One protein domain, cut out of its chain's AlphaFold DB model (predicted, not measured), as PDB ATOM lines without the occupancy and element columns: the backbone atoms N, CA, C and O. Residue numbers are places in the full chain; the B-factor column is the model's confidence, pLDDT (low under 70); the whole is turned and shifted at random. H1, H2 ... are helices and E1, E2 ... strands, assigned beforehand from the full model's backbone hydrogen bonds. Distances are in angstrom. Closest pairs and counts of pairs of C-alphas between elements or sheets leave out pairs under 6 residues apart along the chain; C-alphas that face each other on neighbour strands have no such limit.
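This is residues 56 to 134 and 159 to 183 of the 190 residues of an uncharacterized protein of Fragilariopsis cylindrus CCMP1102 (UniProt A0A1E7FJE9). A strongly twisted, curled sheet of five strands, E1 to E5, makes the body; two helices, H1 and H2, form a corner at one end of it, and the last printed stretch, residues 159 to 183 with E6, runs past the other end. The printed part has 104 residues, with the named elements in the order E1 H1 H2 E2 E3 E4 E5 E6, fewer than half of the residues being in them. The sheet's order is E1 - E2 - E3 - E4 - E5, all antiparallel, and the class is mixed, helices and strands. The whole is compact and rounded, with a radius of gyration of the C-alphas of 13.0 A and spans of 33 by 30 by 28 A.

E1, residues 61 to 65, is an edge strand and the antiparallel neighbour of E2, residues 98 to 101, with N 63 and O 100 at 2.9 A. E2 and E3, residues 106 to 110, form a hairpin, with N 99 and O 107 at 2.8 A. E3 and E4, residues 115 to 119, form a hairpin, with N 110 and O 115 at 2.8 A. E4 and the other edge strand, E5, residues 125 to 130, form a hairpin, with N 116 and O 129 at 2.8 A. E2 E3 E4 E5 is a meander, each strand the antiparallel neighbour of the one before. H1, residues 72 to 81, is on the sheet but only grazes it, with its residues 72 to 74. H2, residues 85 to 93, also only grazes the sheet, with residues 89 to 93; the closest C-alphas of H2 and E3 are those of Leu 92 and Asn 110, 5.1 A apart. H1 and H2 touch, their closest C-alphas being those of Cys 78 and Val 85, 5.6 A apart, and run opposite ways at a steep tilt of 65 degrees. In H1 and H2 every O i to N i+4 pair is within hydrogen-bond range. Residues 127 to 128 of E5 pair antiparallel with residues 166 to 167. E6, residues 177 to 181, pairs with no named strand; it is near E1 and apart from E5.

E1 runs 12.7 A from C-alpha 61 at (-12.327, 43.266, 38.299). H1 spans 14.4 A and H2 11.7 A. E5 spans 14.5 A, from C-alpha 125 at (3.088, 50.820, 40.386). E6 spans 12.8 A and ends with C-alpha 181 at (-13.195, 34.309, 41.111).

The two C-alphas farthest apart are those of Arg 82 and Asn 183, 40.1 A. Residues 135 to 158 are not printed, and C-alphas 134 and 159 are 13.6 A apart across this cut. Of the links that are printed whole, none is long. Residues 159 to 176 hold no named element. The mean pLDDT of the printed part is 92.9; residues 133 to 134 and residue 183 are under 70.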
ATOM      1  N   GLU A  56      -8.353  53.885  44.662       97.06
ATOM      2  CA  GLU A  56      -9.680  53.546  44.133       97.06
ATOM      3  C   GLU A  56      -9.652  53.003  42.699       97.06
ATOM      4  O   GLU A  56     -10.382  52.074  42.366       97.06
ATOM      5  N   SER A  57      -8.746  53.507  41.855       96.81
ATOM      6  CA  SER A  57      -8.638  53.057  40.465       96.81
ATOM      7  C   SER A  57      -8.240  51.587  40.318       96.81
ATOM      8  O   SER A  57      -8.402  51.049  39.229       96.81
ATOM      9  N   VAL A  58      -7.710  50.933  41.355       97.25
ATOM     10  CA  VAL A  58      -7.355  49.508  41.274       97.25
ATOM     11  C   VAL A  58      -8.398  48.592  41.913       97.25
ATOM     12  O   VAL A  58      -8.309  47.384  41.713       97.25
ATOM     13  N   ASN A  59      -9.398  49.132  42.622       97.50
ATOM     14  CA  ASN A  59     -10.466  48.389  43.304       97.50
ATOM     15  C   ASN A  59     -11.535  47.881  42.310       97.50
ATOM     16  O   ASN A  59     -12.679  48.333  42.313       97.50
ATOM     17  N   THR A  60     -11.161  46.969  41.413       96.69
ATOM     18  CA  THR A  60     -12.018  46.521  40.304       96.69
ATOM     19  C   THR A  60     -11.798  45.047  39.939       96.69
ATOM     20  O   THR A  60     -11.070  44.318  40.619       96.69
ATOM     21  N   HIS A  61     -12.479  44.592  38.887       96.25
ATOM     22  CA  HIS A  61     -12.327  43.266  38.299       96.25
ATOM     23  C   HIS A  61     -11.264  43.283  37.201       96.25
ATOM     24  O   HIS A  61     -11.144  44.253  36.450       96.25
ATOM     25  N   TYR A  62     -10.535  42.179  37.105       96.31
ATOM     26  CA  TYR A  62      -9.449  41.968  36.171       96.31
ATOM     27  C   TYR A  62      -9.623  40.643  35.439       96.31
ATOM     28  O   TYR A  62     -10.011  39.629  36.027       96.31
ATOM     29  N   GLU A  63      -9.259  40.655  34.165       94.94
ATOM     30  CA  GLU A  63      -9.347  39.515  33.263       94.94
ATOM     31  C   GLU A  63      -7.973  39.156  32.707       94.94
ATOM     32  O   GLU A  63      -7.133  40.024  32.446       94.94
ATOM     33  N   TRP A  64      -7.736  37.860  32.511       94.06
ATOM     34  CA  TRP A  64      -6.489  37.393  31.924       94.06
ATOM     35  C   TRP A  64      -6.323  37.913  30.501       94.06
ATOM     36  O   TRP A  64      -7.193  37.789  29.644       94.06
ATOM     37  N   THR A  65      -5.149  38.468  30.260       94.00
ATOM     38  CA  THR A  65      -4.726  39.101  29.026       94.00
ATOM     39  C   THR A  65      -3.419  38.446  28.574       94.00
ATOM     40  O   THR A  65      -2.514  38.225  29.387       94.00
ATOM     41  N   PRO A  66      -3.288  38.090  27.283       93.88
ATOM     42  CA  PRO A  66      -2.072  37.470  26.777       93.88
ATOM     43  C   PRO A  66      -0.885  38.439  26.819       93.88
ATOM     44  O   PRO A  66      -1.030  39.651  26.663       93.88
ATOM     45  N   ALA A  67       0.323  37.884  26.945       93.12
ATOM     46  CA  ALA A  67       1.570  38.649  27.019       93.12
ATOM     47  C   ALA A  67       1.847  39.542  25.797       93.12
ATOM     48  O   ALA A  67       2.654  40.464  25.888       93.12
ATOM     49  N   THR A  68       1.211  39.237  24.661       93.50
ATOM     50  CA  THR A  68       1.321  39.968  23.392       93.50
ATOM     51  C   THR A  68       0.621  41.321  23.410       93.50
ATOM     52  O   THR A  68       0.876  42.139  22.532       93.50
ATOM     53  N   VAL A  69      -0.266  41.562  24.375       96.75
ATOM     54  CA  VAL A  69      -0.890  42.868  24.587       96.75
ATOM     55  C   VAL A  69      -0.092  43.594  25.660       96.75
ATOM     56  O   VAL A  69       0.136  43.047  26.739       96.75
ATOM     57  N   ILE A  70       0.329  44.820  25.362       96.94
ATOM     58  CA  ILE A  70       1.066  45.677  26.293       96.94
ATOM     59  C   ILE A  70       0.071  46.584  27.031       96.94
ATOM     60  O   ILE A  70      -0.814  47.144  26.379       96.94
ATOM     61  N   PRO A  71       0.186  46.751  28.362       97.19
ATOM     62  CA  PRO A  71      -0.667  47.682  29.092       97.19
ATOM     63  C   PRO A  71      -0.481  49.132  28.593       97.19
ATOM     64  O   PRO A  71       0.660  49.596  28.512       97.19
ATOM     65  N   PRO A  72      -1.560  49.888  28.310       97.19
ATOM     66  CA  PRO A  72      -1.450  51.275  27.833       97.19
ATOM     67  C   PRO A  72      -0.680  52.205  28.788       97.19
ATOM     68  O   PRO A  72       0.134  53.028  28.355       97.19
ATOM     69  N   GLY A  73      -0.885  52.048  30.102       94.06
ATOM     70  CA  GLY A  73      -0.129  52.778  31.123       94.06
ATOM     71  C   GLY A  73       1.368  52.464  31.073       94.06
ATOM     72  O   GLY A  73       2.199  53.370  31.070       94.06
ATOM     73  N   PHE A  74       1.730  51.188  30.916       96.31
ATOM     74  CA  PHE A  74       3.126  50.769  30.780       96.31
ATOM     75  C   PHE A  74       3.807  51.388  29.550       96.31
ATOM     76  O   PHE A  74       4.932  51.894  29.643       96.31
ATOM     77  N   GLU A  75       3.129  51.375  28.395       95.56
ATOM     78  CA  GLU A  75       3.617  52.028  27.176       95.56
ATOM     79  C   GLU A  75       3.857  53.522  27.417       95.56
ATOM     80  O   GLU A  75       4.930  54.040  27.091       95.56
ATOM     81  N   THR A  76       2.903  54.191  28.068       93.94
ATOM     82  CA  THR A  76       2.995  55.613  28.412       93.94
ATOM     83  C   THR A  76       4.250  55.909  29.233       93.94
ATOM     84  O   THR A  76       5.041  56.779  28.852       93.94
ATOM     85  N   VAL A  77       4.495  55.161  30.314       93.19
ATOM     86  CA  VAL A  77       5.676  55.380  31.163       93.19
ATOM     87  C   VAL A  77       6.975  55.059  30.414       93.19
ATOM     88  O   VAL A  77       7.959  55.796  30.541       93.19
ATOM     89  N   CYS A  78       6.998  54.019  29.575       93.00
ATOM     90  CA  CYS A  78       8.165  53.707  28.744       93.00
ATOM     91  C   CYS A  78       8.495  54.840  27.764       93.00
ATOM     92  O   CYS A  78       9.656  55.247  27.671       93.00
ATOM     93  N   VAL A  79       7.495  55.386  27.067       94.19
ATOM     94  CA  VAL A  79       7.676  56.503  26.127       94.19
ATOM     95  C   VAL A  79       8.187  57.747  26.857       94.19
ATOM     96  O   VAL A  79       9.160  58.362  26.412       94.19
ATOM     97  N   GLN A  80       7.600  58.081  28.009       92.75
ATOM     98  CA  GLN A  80       8.031  59.216  28.834       92.75
ATOM     99  C   GLN A  80       9.500  59.101  29.267       92.75
ATOM    100  O   GLN A  80      10.236  60.090  29.247       92.75
ATOM    101  N   ASN A  81       9.950  57.890  29.599       90.44
ATOM    102  CA  ASN A  81      11.322  57.626  30.034       90.44
ATOM    103  C   ASN A  81      12.290  57.270  28.890       90.44
ATOM    104  O   ASN A  81      13.480  57.053  29.137       90.44
ATOM    105  N   ARG A  82      11.814  57.264  27.637       94.44
ATOM    106  CA  ARG A  82      12.578  56.889  26.433       94.44
ATOM    107  C   ARG A  82      13.146  55.468  26.494       94.44
ATOM    108  O   ARG A  82      14.293  55.231  26.111       94.44
ATOM    109  N   TRP A  83      12.348  54.522  26.970       91.75
ATOM    110  CA  TRP A  83      12.678  53.099  26.937       91.75
ATOM    111  C   TRP A  83      11.985  52.399  25.772       91.75
ATOM    112  O   TRP A  83      10.924  52.818  25.314       91.75
ATOM    113  N   GLY A  84      12.580  51.306  25.293       95.06
ATOM    114  CA  GLY A  84      11.946  50.463  24.283       95.06
ATOM    115  C   GLY A  84      10.795  49.670  24.899       95.06
ATOM    116  O   GLY A  84      11.050  48.751  25.670       95.06
ATOM    117  N   VAL A  85       9.554  50.011  24.548       94.25
ATOM    118  CA  VAL A  85       8.320  49.446  25.128       94.25
ATOM    119  C   VAL A  85       8.329  47.913  25.081       94.25
ATOM    120  O   VAL A  85       8.328  47.256  26.119       94.25
ATOM    121  N   GLU A  86       8.461  47.347  23.880       96.12
ATOM    122  CA  GLU A  86       8.494  45.898  23.636       96.12
ATOM    123  C   GLU A  86       9.640  45.198  24.375       96.12
ATOM    124  O   GLU A  86       9.451  44.173  25.031       96.12
ATOM    125  N   SER A  87      10.853  45.759  24.303       94.62
ATOM    126  CA  SER A  87      12.029  45.169  24.952       94.62
ATOM    127  C   SER A  87      11.907  45.165  26.472       94.62
ATOM    128  O   SER A  87      12.275  44.178  27.109       94.62
ATOM    129  N   THR A  88      11.371  46.241  27.054       93.25
ATOM    130  CA  THR A  88      11.198  46.357  28.503       93.25
ATOM    131  C   THR A  88      10.076  45.441  28.976       93.25
ATOM    132  O   THR A  88      10.275  44.701  29.936       93.25
ATOM    133  N   TRP A  89       8.935  45.416  28.281       95.31
ATOM    134  CA  TRP A  89       7.832  44.516  28.624       95.31
ATOM    135  C   TRP A  89       8.264  43.053  28.557       95.31
ATOM    136  O   TRP A  89       8.050  42.290  29.498       95.31
ATOM    137  N   LYS A  90       8.968  42.669  27.485       94.19
ATOM    138  CA  LYS A  90       9.519  41.321  27.334       94.19
ATOM    139  C   LYS A  90      10.484  40.963  28.463       94.19
ATOM    140  O   LYS A  90      10.444  39.833  28.937       94.19
ATOM    141  N   MET A  91      11.327  41.897  28.899       91.81
ATOM    142  CA  MET A  91      12.255  41.678  30.011       91.81
ATOM    143  C   MET A  91      11.523  41.473  31.347       91.81
ATOM    144  O   MET A  91      11.880  40.567  32.096       91.81
ATOM    145  N   LEU A  92      10.513  42.295  31.647       93.75
ATOM    146  CA  LEU A  92       9.806  42.269  32.932       93.75
ATOM    147  C   LEU A  92       8.765  41.146  32.987       93.75
ATOM    148  O   LEU A  92       8.814  40.284  33.859       93.75
ATOM    149  N   ASN A  93       7.840  41.098  32.036       93.88
ATOM    150  CA  ASN A  93       6.748  40.129  32.039       93.88
ATOM    151  C   ASN A  93       7.196  38.730  31.553       93.88
ATOM    152  O   ASN A  93       6.624  37.707  31.934       93.88
ATOM    153  N   ASN A  94       8.260  38.659  30.741       93.19
ATOM    154  CA  ASN A  94       8.849  37.416  30.225       93.19
ATOM    155  C   ASN A  94       7.821  36.462  29.586       93.19
ATOM    156  O   ASN A  94       7.805  35.263  29.864       93.19
ATOM    157  N   GLY A  95       6.924  37.011  28.762       92.44
ATOM    158  CA  GLY A  95       5.944  36.232  27.999       92.44
ATOM    159  C   GLY A  95       4.800  35.624  28.820       92.44
ATOM    160  O   GLY A  95       4.060  34.806  28.279       92.44
ATOM    161  N   LYS A  96       4.637  36.000  30.094       92.38
ATOM    162  CA  LYS A  96       3.545  35.507  30.946       92.38
ATOM    163  C   LYS A  96       2.222  36.235  30.670       92.38
ATOM    164  O   LYS A  96       2.236  37.417  30.326       92.38
ATOM    165  N   PRO A  97       1.065  35.568  30.803       94.06
ATOM    166  CA  PRO A  97      -0.202  36.284  30.830       94.06
ATOM    167  C   PRO A  97      -0.252  37.210  32.052       94.06
ATOM    168  O   PRO A  97       0.401  36.967  33.069       94.06
ATOM    169  N   TRP A  98      -1.027  38.277  31.933       95.81
ATOM    170  CA  TRP A  98      -1.215  39.297  32.961       95.81
ATOM    171  C   TRP A  98      -2.702  39.629  33.078       95.81
ATOM    172  O   TRP A  98      -3.510  39.134  32.302       95.81
ATOM    173  N   LEU A  99      -3.092  40.419  34.064       96.31
ATOM    174  CA  LEU A  99      -4.489  40.695  34.393       96.31
ATOM    175  C   LEU A  99      -4.808  42.156  34.087       96.31
ATOM    176  O   LEU A  99      -4.145  43.046  34.618       96.31
ATOM    177  N   ARG A 100      -5.819  42.411  33.255       97.12
ATOM    178  CA  ARG A 100      -6.240  43.753  32.830       97.12
ATOM    179  C   ARG A 100      -7.610  44.092  33.391       97.12
ATOM    180  O   ARG A 100      -8.535  43.296  33.273       97.12
ATOM    181  N   ALA A 101      -7.748  45.292  33.937       97.12
ATOM    182  CA  ALA A 101      -9.037  45.869  34.280       97.12
ATOM    183  C   ALA A 101      -9.632  46.676  33.118       97.12
ATOM    184  O   ALA A 101      -8.922  47.161  32.238       97.12
ATOM    185  N   SER A 102     -10.948  46.898  33.150       96.25
ATOM    186  CA  SER A 102     -11.661  47.700  32.141       96.25
ATOM    187  C   SER A 102     -11.210  49.163  32.063       96.25
ATOM    188  O   SER A 102     -11.438  49.818  31.050       96.25
ATOM    189  N   ASN A 103     -10.577  49.672  33.120       97.12
ATOM    190  CA  ASN A 103     -10.003  51.012  33.186       97.12
ATOM    191  C   ASN A 103      -8.493  51.041  32.905       97.12
ATOM    192  O   ASN A 103      -7.856  52.039  33.220       97.12
ATOM    193  N   ASP A 104      -7.924  49.958  32.372       97.31
ATOM    194  CA  ASP A 104      -6.503  49.798  32.043       97.31
ATOM    195  C   ASP A 104      -5.529  49.713  33.226       97.31
ATOM    196  O   ASP A 104      -4.320  49.645  33.002       97.31
ATOM    197  N   ALA A 105      -6.012  49.625  34.471       97.81
ATOM    198  CA  ALA A 105      -5.183  49.130  35.571       97.81
ATOM    199  C   ALA A 105      -4.761  47.678  35.293       97.81
ATOM    200  O   ALA A 105      -5.474  46.926  34.613       97.81
ATOM    201  N   TYR A 106      -3.608  47.263  35.817       97.94
ATOM    202  CA  TYR A 106      -3.074  45.946  35.489       97.94
ATOM    203  C   TYR A 106      -2.286  45.287  36.614       97.94
ATOM    204  O   TYR A 106      -1.691  45.953  37.458       97.94
ATOM    205  N   ILE A 107      -2.292  43.953  36.606       97.62
ATOM    206  CA  ILE A 107      -1.555  43.109  37.547       97.62
ATOM    207  C   ILE A 107      -0.664  42.159  36.757       97.62
ATOM    208  O   ILE A 107      -1.135  41.481  35.842       97.62
ATOM    209  N   TYR A 108       0.617  42.076  37.102       96.25
ATOM    210  CA  TYR A 108       1.559  41.188  36.420       96.25
ATOM    211  C   TYR A 108       2.633  40.652  37.367       96.25
ATOM    212  O   TYR A 108       2.939  41.256  38.396       96.25
ATOM    213  N   LEU A 109       3.206  39.500  37.013       95.19
ATOM    214  CA  LEU A 109       4.348  38.923  37.714       95.19
ATOM    215  C   LEU A 109       5.635  39.412  37.052       95.19
ATOM    216  O   LEU A 109       6.018  38.943  35.973       95.19
ATOM    217  N   ASN A 110       6.321  40.330  37.720       94.75
ATOM    218  CA  ASN A 110       7.600  40.832  37.267       94.75
ATOM    219  C   ASN A 110       8.689  39.765  37.479       94.75
ATOM    220  O   ASN A 110       8.986  39.315  38.583       94.75
ATOM    221  N   SER A 111       9.300  39.338  36.380       92.56
ATOM    222  CA  SER A 111      10.346  38.314  36.356       92.56
ATOM    223  C   SER A 111      11.697  38.842  36.829       92.56
ATOM    224  O   SER A 111      12.561  38.038  37.170       92.56
ATOM    225  N   ALA A 112      11.899  40.163  36.838       89.38
ATOM    226  CA  ALA A 112      13.160  40.764  37.260       89.38
ATOM    227  C   ALA A 112      13.334  40.766  38.787       89.38
ATOM    228  O   ALA A 112      14.458  40.644  39.267       89.38
ATOM    229  N   ASP A 113      12.242  40.895  39.546       90.88
ATOM    230  CA  ASP A 113      12.255  40.927  41.017       90.88
ATOM    231  C   ASP A 113      11.464  39.782  41.672       90.88
ATOM    232  O   ASP A 113      11.508  39.636  42.894       90.88
ATOM    233  N   GLY A 114      10.760  38.966  40.882       90.94
ATOM    234  CA  GLY A 114       9.941  37.862  41.379       90.94
ATOM    235  C   GLY A 114       8.707  38.316  42.161       90.94
ATOM    236  O   GLY A 114       8.182  37.536  42.962       90.94
ATOM    237  N   GLN A 115       8.258  39.558  41.971       94.75
ATOM    238  CA  GLN A 115       7.109  40.131  42.665       94.75
ATOM    239  C   GLN A 115       5.914  40.276  41.730       94.75
ATOM    240  O   GLN A 115       6.033  40.555  40.538       94.75
ATOM    241  N   TRP A 116       4.737  40.101  42.304       96.31
ATOM    242  CA  TRP A 116       3.490  40.576  41.742       96.31
ATOM    243  C   TRP A 116       3.392  42.082  41.917       96.31
ATOM    244  O   TRP A 116       3.696  42.589  42.993       96.31
ATOM    245  N   TRP A 117       2.941  42.767  40.876       97.69
ATOM    246  CA  TRP A 117       2.739  44.211  40.846       97.69
ATOM    247  C   TRP A 117       1.287  44.521  40.509       97.69
ATOM    248  O   TRP A 117       0.719  43.846  39.653       97.69
ATOM    249  N   ILE A 118       0.711  45.529  41.165       97.94
ATOM    250  CA  ILE A 118      -0.525  46.193  40.739       97.94
ATOM    251  C   ILE A 118      -0.154  47.616  40.354       97.94
ATOM    252  O   ILE A 118       0.354  48.372  41.190       97.94
ATOM    253  N   ASP A 119      -0.473  47.972  39.120       97.88
ATOM    254  CA  ASP A 119      -0.192  49.274  38.542       97.88
ATOM    255  C   ASP A 119      -1.512  49.981  38.201       97.88
ATOM    256  O   ASP A 119      -2.503  49.370  37.777       97.88
ATOM    257  N   LYS A 120      -1.531  51.297  38.409       96.88
ATOM    258  CA  LYS A 120      -2.642  52.180  38.037       96.88
ATOM    259  C   LYS A 120      -2.799  52.262  36.509       96.88
ATOM    260  O   LYS A 120      -1.862  51.946  35.776       96.88
ATOM    261  N   PRO A 121      -3.937  52.787  36.013       97.50
ATOM    262  CA  PRO A 121      -4.141  53.029  34.581       97.50
ATOM    263  C   PRO A 121      -3.057  53.879  33.902       97.50
ATOM    264  O   PRO A 121      -2.804  53.731  32.711       97.50
ATOM    265  N   ASP A 122      -2.407  54.771  34.653       94.44
ATOM    266  CA  ASP A 122      -1.321  55.629  34.165       94.44
ATOM    267  C   ASP A 122       0.049  54.928  34.106       94.44
ATOM    268  O   ASP A 122       1.010  55.525  33.624       94.44
ATOM    269  N   GLY A 123       0.136  53.667  34.541       94.56
ATOM    270  CA  GLY A 123       1.360  52.863  34.544       94.56
ATOM    271  C   GLY A 123       2.191  52.965  35.821       94.56
ATOM    272  O   GLY A 123       3.240  52.329  35.913       94.56
ATOM    273  N   ASP A 124       1.752  53.739  36.814       91.50
ATOM    274  CA  ASP A 124       2.441  53.805  38.100       91.50
ATOM    275  C   ASP A 124       2.141  52.567  38.952       91.50
ATOM    276  O   ASP A 124       0.989  52.310  39.318       91.50
ATOM    277  N   GLY A 125       3.194  51.873  39.380       94.94
ATOM    278  CA  GLY A 125       3.088  50.820  40.386       94.94
ATOM    279  C   GLY A 125       2.629  51.347  41.744       94.94
ATOM    280  O   GLY A 125       3.142  52.356  42.244       94.94
ATOM    281  N   VAL A 126       1.679  50.645  42.367       97.06
ATOM    282  CA  VAL A 126       1.101  51.022  43.670       97.06
ATOM    283  C   VAL A 126       1.266  49.955  44.746       97.06
ATOM    284  O   VAL A 126       1.562  50.302  45.893       97.06
ATOM    285  N   TYR A 127       1.151  48.675  44.392       97.00
ATOM    286  CA  TYR A 127       1.279  47.567  45.338       97.00
ATOM    287  C   TYR A 127       2.185  46.475  44.798       97.00
ATOM    288  O   TYR A 127       2.175  46.191  43.601       97.00
ATOM    289  N   VAL A 128       2.921  45.829  45.703       97.06
ATOM    290  CA  VAL A 128       3.748  44.663  45.382       97.06
ATOM    291  C   VAL A 128       3.552  43.525  46.377       97.06
ATOM    292  O   VAL A 128       3.381  43.773  47.570       97.06
ATOM    293  N   ALA A 129       3.611  42.281  45.913       95.19
ATOM    294  CA  ALA A 129       3.562  41.086  46.755       95.19
ATOM    295  C   ALA A 129       4.566  40.030  46.265       95.19
ATOM    296  O   ALA A 129       4.833  39.952  45.065       95.19
ATOM    297  N   PRO A 130       5.154  39.206  47.148       90.19
ATOM    298  CA  PRO A 130       6.026  38.118  46.715       90.19
ATOM    299  C   PRO A 130       5.238  37.065  45.924       90.19
ATOM    300  O   PRO A 130       4.066  36.809  46.201       90.19
ATOM    301  N   LYS A 131       5.894  36.403  44.967       84.88
ATOM    302  CA  LYS A 131       5.410  35.117  44.443       84.88
ATOM    303  C   LYS A 131       5.337  34.101  45.597       84.88
ATOM    304  O   LYS A 131       6.216  34.110  46.452       84.88
ATOM    305  N   GLU A 132       4.326  33.229  45.620       70.31
ATOM    306  CA  GLU A 132       4.004  32.313  46.739       70.31
ATOM    307  C   GLU A 132       5.194  31.489  47.273       70.31
ATOM    308  O   GLU A 132       5.295  31.289  48.479       70.31
ATOM    309  N   ASP A 133       6.172  31.135  46.431       54.56
ATOM    310  CA  ASP A 133       7.413  30.454  46.849       54.56
ATOM    311  C   ASP A 133       8.307  31.290  47.799       54.56
ATOM    312  O   ASP A 133       9.303  30.796  48.326       54.56
ATOM    313  N   GLN A 134       8.010  32.581  47.963       48.75
ATOM    314  CA  GLN A 134       8.729  33.566  48.780       48.75
ATOM    315  C   GLN A 134       7.817  34.245  49.816       48.75
ATOM    316  O   GLN A 134       8.248  35.180  50.498       48.75
ATOM    317  N   VAL A 159      -0.876  32.586  40.010       88.75
ATOM    318  CA  VAL A 159      -1.952  33.512  40.368       88.75
ATOM    319  C   VAL A 159      -1.427  34.570  41.344       88.75
ATOM    320  O   VAL A 159      -0.481  34.300  42.091       88.75
ATOM    321  N   PRO A 160      -1.986  35.793  41.332       92.19
ATOM    322  CA  PRO A 160      -1.647  36.791  42.334       92.19
ATOM    323  C   PRO A 160      -2.084  36.319  43.732       92.19
ATOM    324  O   PRO A 160      -3.174  35.757  43.869       92.19
ATOM    325  N   PRO A 161      -1.282  36.564  44.783       92.62
ATOM    326  CA  PRO A 161      -1.622  36.141  46.132       92.62
ATOM    327  C   PRO A 161      -2.812  36.943  46.670       92.62
ATOM    328  O   PRO A 161      -2.943  38.144  46.422       92.62
ATOM    329  N   ALA A 162      -3.656  36.293  47.472       91.75
ATOM    330  CA  ALA A 162      -4.841  36.935  48.043       91.75
ATOM    331  C   ALA A 162      -4.503  38.055  49.050       91.75
ATOM    332  O   ALA A 162      -5.259  39.013  49.220       91.75
ATOM    333  N   THR A 163      -3.359  37.927  49.728       91.00
ATOM    334  CA  THR A 163      -2.875  38.835  50.780       91.00
ATOM    335  C   THR A 163      -1.354  39.017  50.683       91.00
ATOM    336  O   THR A 163      -0.714  38.473  49.785       91.00
ATOM    337  N   GLY A 164      -0.755  39.795  51.594       90.75
ATOM    338  CA  GLY A 164       0.696  40.033  51.610       90.75
ATOM    339  C   GLY A 164       1.161  41.166  50.691       90.75
ATOM    340  O   GLY A 164       2.361  41.341  50.482       90.75
ATOM    341  N   TRP A 165       0.217  41.950  50.169       94.75
ATOM    342  CA  TRP A 165       0.490  43.154  49.398       94.75
ATOM    343  C   TRP A 165       1.068  44.260  50.276       94.75
ATOM    344  O   TRP A 165       0.582  44.535  51.372       94.75
ATOM    345  N   ARG A 166       2.102  44.922  49.766       95.56
ATOM    346  CA  ARG A 166       2.750  46.079  50.376       95.56
ATOM    347  C   ARG A 166       2.541  47.298  49.490       95.56
ATOM    348  O   ARG A 166       2.884  47.267  48.309       95.56
ATOM    349  N   ALA A 167       2.021  48.369  50.078       94.38
ATOM    350  CA  ALA A 167       1.940  49.674  49.440       94.38
ATOM    351  C   ALA A 167       3.344  50.239  49.175       94.38
ATOM    352  O   ALA A 167       4.211  50.220  50.052       94.38
ATOM    353  N   LEU A 168       3.576  50.761  47.969       93.38
ATOM    354  CA  LEU A 168       4.836  51.437  47.623       93.38
ATOM    355  C   LEU A 168       4.935  52.852  48.213       93.38
ATOM    356  O   LEU A 168       6.017  53.435  48.250       93.38
ATOM    357  N   SER A 169       3.819  53.401  48.691       93.31
ATOM    358  CA  SER A 169       3.726  54.696  49.360       93.31
ATOM    359  C   SER A 169       2.689  54.613  50.483       93.31
ATOM    360  O   SER A 169       1.639  54.013  50.254       93.31
ATOM    361  N   PRO A 170       2.897  55.278  51.636       92.12
ATOM    362  CA  PRO A 170       1.882  55.370  52.693       92.12
ATOM    363  C   PRO A 170       0.557  55.989  52.226       92.12
ATOM    364  O   PRO A 170      -0.486  55.783  52.831       92.12
ATOM    365  N   LEU A 171       0.578  56.758  51.129       93.88
ATOM    366  CA  LEU A 171      -0.635  57.330  50.534       93.88
ATOM    367  C   LEU A 171      -1.532  56.281  49.869       93.88
ATOM    368  O   LEU A 171      -2.675  56.587  49.545       93.88
ATOM    369  N   TYR A 172      -1.009  55.081  49.618       93.88
ATOM    370  CA  TYR A 172      -1.759  53.979  49.027       93.88
ATOM    371  C   TYR A 172      -2.297  53.023  50.094       93.88
ATOM    372  O   TYR A 172      -2.939  52.040  49.744       93.88
ATOM    373  N   ASP A 173      -2.064  53.275  51.382       92.25
ATOM    374  CA  ASP A 173      -2.695  52.476  52.425       92.25
ATOM    375  C   ASP A 173      -4.220  52.692  52.435       92.25
ATOM    376  O   ASP A 173      -4.690  53.814  52.220       92.25
ATOM    377  N   PRO A 174      -5.018  51.646  52.714       95.19
ATOM    378  CA  PRO A 174      -4.611  50.278  53.063       95.19
ATOM    379  C   PRO A 174      -4.182  49.408  51.863       95.19
ATOM    380  O   PRO A 174      -4.507  49.684  50.709       95.19
ATOM    381  N   ALA A 175      -3.471  48.314  52.157       94.00
ATOM    382  CA  ALA A 175      -3.134  47.290  51.172       94.00
ATOM    383  C   ALA A 175      -4.389  46.555  50.648       94.00
ATOM    384  O   ALA A 175      -5.334  46.338  51.411       94.00
ATOM    385  N   PRO A 176      -4.398  46.138  49.369       96.00
ATOM    386  CA  PRO A 176      -5.529  45.453  48.761       96.00
ATOM    387  C   PRO A 176      -5.730  44.045  49.321       96.00
ATOM    388  O   PRO A 176      -4.777  43.351  49.690       96.00
ATOM    389  N   LEU A 177      -6.979  43.588  49.252       94.06
ATOM    390  CA  LEU A 177      -7.326  42.174  49.276       94.06
ATOM    391  C   LEU A 177      -7.660  41.721  47.853       94.06
ATOM    392  O   LEU A 177      -8.417  42.394  47.146       94.06
ATOM    393  N   VAL A 178      -7.095  40.588  47.444       93.75
ATOM    394  CA  VAL A 178      -7.254  40.035  46.097       93.75
ATOM    395  C   VAL A 178      -8.041  38.733  46.179       93.75
ATOM    396  O   VAL A 178      -7.694  37.826  46.929       93.75
ATOM    397  N   GLU A 179      -9.128  38.648  45.424       93.00
ATOM    398  CA  GLU A 179     -10.002  37.478  45.361       93.00
ATOM    399  C   GLU A 179      -9.893  36.840  43.979       93.00
ATOM    400  O   GLU A 179     -10.100  37.515  42.968       93.00
ATOM    401  N   LEU A 180      -9.605  35.540  43.934       90.44
ATOM    402  CA  LEU A 180      -9.753  34.748  42.720       90.44
ATOM    403  C   LEU A 180     -11.226  34.349  42.586       90.44
ATOM    404  O   LEU A 180     -11.811  33.780  43.507       90.44
ATOM    405  N   ILE A 181     -11.824  34.669  41.448       88.19
ATOM    406  CA  ILE A 181     -13.195  34.309  41.111       88.19
ATOM    407  C   ILE A 181     -13.108  33.214  40.058       88.19
ATOM    408  O   ILE A 181     -12.812  33.477  38.893       88.19
ATOM    409  N   GLU A 182     -13.342  31.975  40.477       81.94
ATOM    410  CA  GLU A 182     -13.455  30.855  39.554       81.94
ATOM    411  C   GLU A 182     -14.830  30.892  38.892       81.94
ATOM    412  O   GLU A 182     -15.864  30.745  39.550       81.94
ATOM    413  N   ASN A 183     -14.853  31.063  37.573       64.56
ATOM    414  CA  ASN A 183     -16.073  30.875  36.808       64.56
ATOM    415  C   ASN A 183     -16.286  29.365  36.667       64.56
ATOM    416  O   ASN A 183     -15.853  28.747  35.692       64.56
TER     417      ASN A 183